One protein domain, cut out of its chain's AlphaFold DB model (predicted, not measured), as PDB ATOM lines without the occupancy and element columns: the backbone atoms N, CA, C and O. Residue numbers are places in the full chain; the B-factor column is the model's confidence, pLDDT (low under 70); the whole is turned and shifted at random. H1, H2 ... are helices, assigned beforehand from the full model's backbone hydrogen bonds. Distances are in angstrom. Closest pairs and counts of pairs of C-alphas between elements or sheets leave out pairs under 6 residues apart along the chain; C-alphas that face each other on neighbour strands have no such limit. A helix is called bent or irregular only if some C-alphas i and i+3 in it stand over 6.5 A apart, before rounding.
ATOM      1  N   THR A  22     477.772 467.276 502.755       93.00
ATOM      2  CA  THR A  22     478.289 467.614 501.423       93.00
ATOM      3  C   THR A  22     479.070 466.442 500.847       93.00
ATOM      4  O   THR A  22     478.835 466.048 499.700       93.00
ATOM      5  N   ALA A  23     479.975 465.856 501.636       91.31
ATOM      6  CA  ALA A  23     480.694 464.645 501.248       91.31
ATOM      7  C   ALA A  23     479.729 463.469 501.050       91.31
ATOM      8  O   ALA A  23     479.765 462.819 500.004       91.31
ATOM      9  N   TYR A  24     478.800 463.290 501.988       92.62
ATOM     10  CA  TYR A  24     477.784 462.247 501.957       92.62
ATOM     11  C   TYR A  24     476.907 462.297 500.699       92.62
ATOM     12  O   TYR A  24     476.805 461.326 499.951       92.62
ATOM     13  N   SER A  25     476.327 463.463 500.398       92.81
ATOM     14  CA  SER A  25     475.457 463.639 499.228       92.81
ATOM     15  C   SER A  25     476.202 463.439 497.912       92.81
ATOM     16  O   SER A  25     475.626 462.964 496.934       92.81
ATOM     17  N   ARG A  26     477.484 463.822 497.858       92.94
ATOM     18  CA  ARG A  26     478.338 463.594 496.689       92.94
ATOM     19  C   ARG A  26     478.589 462.103 496.476       92.94
ATOM     20  O   ARG A  26     478.464 461.655 495.341       92.94
ATOM     21  N   PHE A  27     478.881 461.359 497.542       91.94
ATOM     22  CA  PHE A  27     479.041 459.908 497.477       91.94
ATOM     23  C   PHE A  27     477.759 459.225 496.980       91.94
ATOM     24  O   PHE A  27     477.806 458.499 495.995       91.94
ATOM     25  N   LEU A  28     476.600 459.541 497.575       92.62
ATOM     26  CA  LEU A  28     475.314 458.970 497.154       92.62
ATOM     27  C   LEU A  28     475.034 459.206 495.665       92.62
ATOM     28  O   LEU A  28     474.640 458.290 494.951       92.62
ATOM     29  N   ARG A  29     475.260 460.430 495.174       92.75
ATOM     30  CA  ARG A  29     475.062 460.746 493.752       92.75
ATOM     31  C   ARG A  29     475.985 459.940 492.850       92.75
ATOM     32  O   ARG A  29     475.518 459.480 491.815       92.75
ATOM     33  N   GLN A  30     477.249 459.787 493.238       91.75
ATOM     34  CA  GLN A  30     478.222 459.006 492.482       91.75
ATOM     35  C   GLN A  30     477.799 457.532 492.416       91.75
ATOM     36  O   GLN A  30     477.669 456.999 491.321       91.75
ATOM     37  N   GLU A  31     477.454 456.919 493.551       91.50
ATOM     38  CA  GLU A  31     476.982 455.527 493.603       91.50
ATOM     39  C   GLU A  31     475.720 455.296 492.756       91.50
ATOM     40  O   GLU A  31     475.600 454.283 492.061       91.50
ATOM     41  N   ILE A  32     474.765 456.227 492.789       92.19
ATOM     42  CA  ILE A  32     473.553 456.148 491.963       92.19
ATOM     43  C   ILE A  32     473.905 456.294 490.479       92.19
ATOM     44  O   ILE A  32     473.383 455.560 489.642       92.19
ATOM     45  N   ASP A  33     474.783 457.234 490.139       90.56
ATOM     46  CA  ASP A  33     475.194 457.473 488.759       90.56
ATOM     47  C   ASP A  33     475.988 456.301 488.169       90.56
ATOM     48  O   ASP A  33     475.815 456.010 486.986       90.56
ATOM     49  N   ASP A  34     476.788 455.605 488.975       88.38
ATOM     50  CA  ASP A  34     477.542 454.415 488.565       88.38
ATOM     51  C   ASP A  34     476.644 453.190 488.347       88.38
ATOM     52  O   ASP A  34     477.055 452.227 487.701       88.38
ATOM     53  N   ARG A  35     475.392 453.234 488.820       87.12
ATOM     54  CA  ARG A  35     474.347 452.228 488.549       87.12
ATOM     55  C   ARG A  35     473.505 452.554 487.318       87.12
ATOM     56  O   ARG A  35     472.658 451.753 486.927       87.12
ATOM     57  N   ASP A  36     473.722 453.707 486.688       88.75
ATOM     58  CA  ASP A  36     473.012 454.083 485.472       88.75
ATOM     59  C   ASP A  36     473.529 453.268 484.278       88.75
ATOM     60  O   ASP A  36     474.569 453.568 483.685       88.75
ATOM     61  N   ALA A  37     472.766 452.243 483.888       86.06
ATOM     62  CA  ALA A  37     473.123 451.335 482.800       86.06
ATOM     63  C   ALA A  37     473.326 452.042 481.449       86.06
ATOM     64  O   ALA A  37     474.044 451.544 480.572       86.06
ATOM     65  N   SER A  38     472.759 453.239 481.267       85.62
ATOM     66  CA  SER A  38     473.012 454.056 480.078       85.62
ATOM     67  C   SER A  38     474.451 454.582 480.004       85.62
ATOM     68  O   SER A  38     474.943 454.850 478.904       85.62
ATOM     69  N   LYS A  39     475.162 454.657 481.135       87.75
ATOM     70  CA  LYS A  39     476.568 455.075 481.235       87.75
ATOM     71  C   LYS A  39     477.555 453.907 481.198       87.75
ATOM     72  O   LYS A  39     478.757 454.144 481.119       87.75
ATOM     73  N   PHE A  40     477.076 452.661 481.199       89.31
ATOM     74  CA  PHE A  40     477.957 451.493 481.147       89.31
ATOM     75  C   PHE A  40     478.812 451.467 479.867       89.31
ATOM     76  O   PHE A  40     478.354 451.939 478.815       89.31
ATOM     77  N   PRO A  41     480.021 450.877 479.920       90.69
ATOM     78  CA  PRO A  41     480.835 450.631 478.736       90.69
ATOM     79  C   PRO A  41     480.079 449.818 477.678       90.69
ATOM     80  O   PRO A  41     479.255 448.958 478.007       90.69
ATOM     81  N   ASP A  42     480.382 450.053 476.398       91.81
ATOM     82  CA  ASP A  42     479.703 449.376 475.284       91.81
ATOM     83  C   ASP A  42     479.855 447.851 475.327       91.81
ATOM     84  O   ASP A  42     478.931 447.136 474.941       91.81
ATOM     85  N   GLU A  43     480.969 447.347 475.861       91.69
ATOM     86  CA  GLU A  43     481.186 445.915 476.086       91.69
ATOM     87  C   GLU A  43     480.144 445.324 477.046       91.69
ATOM     88  O   GLU A  43     479.498 444.325 476.725       91.69
ATOM     89  N   LEU A  44     479.905 445.981 478.187       88.56
ATOM     90  CA  LEU A  44     478.920 445.539 479.175       88.56
ATOM     91  C   LEU A  44     477.490 445.664 478.635       88.56
ATOM     92  O   LEU A  44     476.670 444.763 478.811       88.56
ATOM     93  N   LYS A  45     477.191 446.737 477.895       90.62
ATOM     94  CA  LYS A  45     475.909 446.886 477.185       90.62
ATOM     95  C   LYS A  45     475.704 445.787 476.142       90.62
ATOM     96  O   LYS A  45     474.600 445.263 476.002       90.62
ATOM     97  N   GLY A  46     476.754 445.432 475.402       90.81
ATOM     98  CA  GLY A  46     476.751 444.326 474.448       90.81
ATOM     99  C   GLY A  46     476.445 442.997 475.133       90.81
ATOM    100  O   GLY A  46     475.558 442.271 474.685       90.81
ATOM    101  N   PHE A  47     477.103 442.732 476.263       92.31
ATOM    102  CA  PHE A  47     476.857 441.555 477.092       92.31
ATOM    103  C   PHE A  47     475.399 441.474 477.571       92.31
ATOM    104  O   PHE A  47     474.756 440.440 477.385       92.31
ATOM    105  N   LEU A  48     474.842 442.561 478.118       91.06
ATOM    106  CA  LEU A  48     473.446 442.605 478.579       91.06
ATOM    107  C   LEU A  48     472.459 442.301 477.443       91.06
ATOM    108  O   LEU A  48     471.560 441.477 477.606       91.06
ATOM    109  N   ARG A  49     472.665 442.893 476.260       92.44
ATOM    110  CA  ARG A  49     471.832 442.624 475.073       92.44
ATOM    111  C   ARG A  49     471.896 441.163 474.636       92.44
ATOM    112  O   ARG A  49     470.856 440.584 474.340       92.44
ATOM    113  N   GLN A  50     473.088 440.566 474.613       94.50
ATOM    114  CA  GLN A  50     473.268 439.155 474.245       94.50
ATOM    115  C   GLN A  50     472.524 438.202 475.188       94.50
ATOM    116  O   GLN A  50     472.074 437.146 474.752       94.50
ATOM    117  N   HIS A  51     472.342 438.597 476.448       93.00
ATOM    118  CA  HIS A  51     471.608 437.830 477.457       93.00
ATOM    119  C   HIS A  51     470.127 438.233 477.567       93.00
ATOM    120  O   HIS A  51     469.462 437.859 478.529       93.00
ATOM    121  N   GLY A  52     469.598 438.994 476.601       90.44
ATOM    122  CA  GLY A  52     468.188 439.391 476.563       90.44
ATOM    123  C   GLY A  52     467.798 440.507 477.537       90.44
ATOM    124  O   GLY A  52     466.621 440.827 477.617       90.44
ATOM    125  N   ARG A  53     468.764 441.131 478.225       92.00
ATOM    126  CA  ARG A  53     468.578 442.221 479.208       92.00
ATOM    127  C   ARG A  53     468.808 443.605 478.591       92.00
ATOM    128  O   ARG A  53     469.381 444.506 479.199       92.00
ATOM    129  N   GLY A  54     468.477 443.754 477.310       85.88
ATOM    130  CA  GLY A  54     468.716 445.000 476.573       85.88
ATOM    131  C   GLY A  54     467.807 446.153 477.013       85.88
ATOM    132  O   GLY A  54     468.183 447.312 476.866       85.88
ATOM    133  N   ASP A  55     466.639 445.826 477.555       88.31
ATOM    134  CA  ASP A  55     465.637 446.729 478.126       88.31
ATOM    135  C   ASP A  55     466.109 447.418 479.416       88.31
ATOM    136  O   ASP A  55     465.695 448.541 479.704       88.31
ATOM    137  N   GLU A  56     467.036 446.795 480.143       86.19
ATOM    138  CA  GLU A  56     467.670 447.385 481.326       86.19
ATOM    139  C   GLU A  56     468.638 448.525 480.983       86.19
ATOM    140  O   GLU A  56     468.968 449.338 481.844       86.19
ATOM    141  N   ILE A  57     469.073 448.637 479.722       87.81
ATOM    142  CA  ILE A  57     469.972 449.699 479.249       87.81
ATOM    143  C   ILE A  57     469.156 450.971 478.988       87.81
ATOM    144  O   ILE A  57     469.030 451.452 477.859       87.81
ATOM    145  N   ARG A  58     468.585 451.522 480.054       89.88
ATOM    146  CA  ARG A  58     467.853 452.786 480.055       89.88
ATOM    147  C   ARG A  58     468.440 453.729 481.106       89.88
ATOM    148  O   ARG A  58     468.959 453.253 482.113       89.88
ATOM    149  N   PRO A  59     468.352 455.053 480.899       90.69
ATOM    150  CA  PRO A  59     468.684 456.009 481.944       90.69
ATOM    151  C   PRO A  59     467.831 455.781 483.194       90.69
ATOM    152  O   PRO A  59     466.650 455.419 483.089       90.69
ATOM    153  N   LEU A  60     468.409 456.047 484.364       91.56
ATOM    154  CA  LEU A  60     467.648 456.055 485.612       91.56
ATOM    155  C   LEU A  60     466.633 457.203 485.595       91.56
ATOM    156  O   LEU A  60     466.984 458.363 485.355       91.56
ATOM    157  N   THR A  61     465.374 456.883 485.881       92.62
ATOM    158  CA  THR A  61     464.317 457.876 486.089       92.62
ATOM    159  C   THR A  61     464.499 458.587 487.432       92.62
ATOM    160  O   THR A  61     465.294 458.176 488.278       92.62
ATOM    161  N   ALA A  62     463.749 459.668 487.654       93.12
ATOM    162  CA  ALA A  62     463.730 460.336 488.954       93.12
ATOM    163  C   ALA A  62     463.247 459.402 490.081       93.12
ATOM    164  O   ALA A  62     463.774 459.468 491.190       93.12
ATOM    165  N   GLU A  63     462.291 458.518 489.782       94.12
ATOM    166  CA  GLU A  63     461.779 457.518 490.723       94.12
ATOM    167  C   GLU A  63     462.848 456.465 491.042       94.12
ATOM    168  O   GLU A  63     463.124 456.243 492.220       94.12
ATOM    169  N   ASP A  64     463.535 455.917 490.024       92.38
ATOM    170  CA  ASP A  64     464.634 454.956 490.234       92.38
ATOM    171  C   ASP A  64     465.742 455.582 491.104       92.38
ATOM    172  O   ASP A  64     466.251 454.963 492.036       92.38
ATOM    173  N   ARG A  65     466.112 456.844 490.831       93.19
ATOM    174  CA  ARG A  65     467.119 457.575 491.618       93.19
ATOM    175  C   ARG A  65     466.685 457.753 493.070       93.19
ATOM    176  O   ARG A  65     467.504 457.575 493.966       93.19
ATOM    177  N   GLN A  66     465.419 458.094 493.309       94.62
ATOM    178  CA  GLN A  66     464.885 458.252 494.661       94.62
ATOM    179  C   GLN A  66     464.840 456.917 495.418       94.62
ATOM    180  O   GLN A  66     465.096 456.882 496.622       94.62
ATOM    181  N   GLU A  67     464.508 455.824 494.733       93.81
ATOM    182  CA  GLU A  67     464.531 454.482 495.310       93.81
ATOM    183  C   GLU A  67     465.952 454.067 495.691       93.81
ATOM    184  O   GLU A  67     466.177 453.672 496.836       93.81
ATOM    185  N   TRP A  68     466.918 454.249 494.788       93.31
ATOM    186  CA  TRP A  68     468.326 453.989 495.077       93.31
ATOM    187  C   TRP A  68     468.857 454.853 496.216       93.31
ATOM    188  O   TRP A  68     469.551 454.343 497.088       93.31
ATOM    189  N   GLU A  69     468.511 456.140 496.256       94.44
ATOM    190  CA  GLU A  69     468.914 457.005 497.361       94.44
ATOM    191  C   GLU A  69     468.364 456.491 498.697       94.44
ATOM    192  O   GLU A  69     469.109 456.398 499.670       94.44
ATOM    193  N   ARG A  70     467.084 456.099 498.748       94.00
ATOM    194  CA  ARG A  70     466.473 455.522 499.955       94.00
ATOM    195  C   ARG A  70     467.158 454.217 500.361       94.00
ATOM    196  O   ARG A  70     467.405 454.010 501.546       94.00
ATOM    197  N   TYR A  71     467.467 453.362 499.388       91.69
ATOM    198  CA  TYR A  71     468.183 452.109 499.608       91.69
ATOM    199  C   TYR A  71     469.572 452.359 500.206       91.69
ATOM    200  O   TYR A  71     469.884 451.828 501.267       91.69
ATOM    201  N   LEU A  72     470.379 453.224 499.592       92.75
ATOM    202  CA  LEU A  72     471.729 453.542 500.066       92.75
ATOM    203  C   LEU A  72     471.712 454.164 501.467       92.75
ATOM    204  O   LEU A  72     472.456 453.732 502.347       92.75
ATOM    205  N   ARG A  73     470.805 455.116 501.706       93.38
ATOM    206  CA  ARG A  73     470.612 455.738 503.024       93.38
ATOM    207  C   ARG A  73     470.274 454.730 504.110       93.38
ATOM    208  O   ARG A  73     470.798 454.847 505.210       93.38
ATOM    209  N   SER A  74     469.470 453.711 503.795       91.44
ATOM    210  CA  SER A  74     469.109 452.674 504.770       91.44
ATOM    211  C   SER A  74     470.308 451.882 505.303       91.44
ATOM    212  O   SER A  74     470.231 451.353 506.406       91.44
ATOM    213  N   TYR A  75     471.416 451.835 504.554       89.50
ATOM    214  CA  TYR A  75     472.670 451.259 505.033       89.50
ATOM    215  C   TYR A  75     473.581 452.292 505.674       89.50
ATOM    216  O   TYR A  75     474.242 451.980 506.654       89.50
ATOM    217  N   MET A  76     473.655 453.496 505.110       92.56
ATOM    218  CA  MET A  76     474.719 454.443 505.426       92.56
ATOM    219  C   MET A  76     474.385 455.457 506.522       92.56
ATOM    220  O   MET A  76     475.314 455.974 507.143       92.56
ATOM    221  N   ASP A  77     473.105 455.781 506.737       93.19
ATOM    222  CA  ASP A  77     472.712 456.840 507.680       93.19
ATOM    223  C   ASP A  77     473.155 456.496 509.116       93.19
ATOM    224  O   ASP A  77     473.641 457.377 509.828       93.19
TER     225      ASP A  77
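AT A GLANCE: This is residues 22 to 77 of the 184 residues of an uncharacterized protein of Bradyrhizobium cajani (UniProt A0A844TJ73). The model is a loose rod with a pair of helices, H1 and H3, at one end and a shorter helix, H2, alone at the other. H1 and H3 cross at a steep angle of 57 degrees, and the chain runs from H1 out to H2 and then back to H3 through two stretches with no named element, residues 35 to 41 and 51 to 61. The printed part has 56 residues, with three named helices in the order H1, H2, H3 and no named strand, and its class is all helix. It is loose, with a radius of gyration of the C-alphas of 13.0 A, and its C-alphas span 38 by 18 by 18 A.

HOW THE PARTS SIT: H1, residues 22 to 34, comes first, and H3, residues 62 to 76, touches it. The closest C-alphas of the two are those of Ile 32 and Trp 68, 6.5 A apart. H1 touches H3 with residues 28 to 32 alone, and the two helices have 5 pairs of C-alphas within 8 A. The lines of H1 and H3 stand at a steep tilt of 57 degrees, and the two run opposite ways, 10.6 A from centre to centre. H2, residues 42 to 50, touches no helix. It is apart from H1, which comes before it, and apart from H3, which follows it. In H1 and H2 every O i to N i+4 pair of the backbone is within hydrogen-bond range, and in H3 10 of 11 are.

IN THESE COORDINATES: H1 runs from Thr 22, with its C-alpha at (478.289, 467.614, 501.423), to Asp 34, and measures 18.4 A from first to last C-alpha. H2 begins at Asp 42, whose C-alpha is at (479.703, 449.376, 475.284), and ends at Gln 50; it has 9 residues. H3, the longest helix with 15 residues, runs from Ala 62 to Met 76 over 20.7 A, and its last C-alpha is at (474.719, 454.443, 505.426). No helix is bent.

THE WHOLE: The two C-alphas farthest apart are those of Thr 22 and Gln 50, 39.7 A, while the first and last printed C-alphas, of Thr 22 and Asp 77, are 13.7 A apart. The link from H1 to H2 is short, with 7 residues, and the link from H2 to H3 is long, with 11. The printed part has no cut. Its mean pLDDT is 91.2, and no printed residue is under 70.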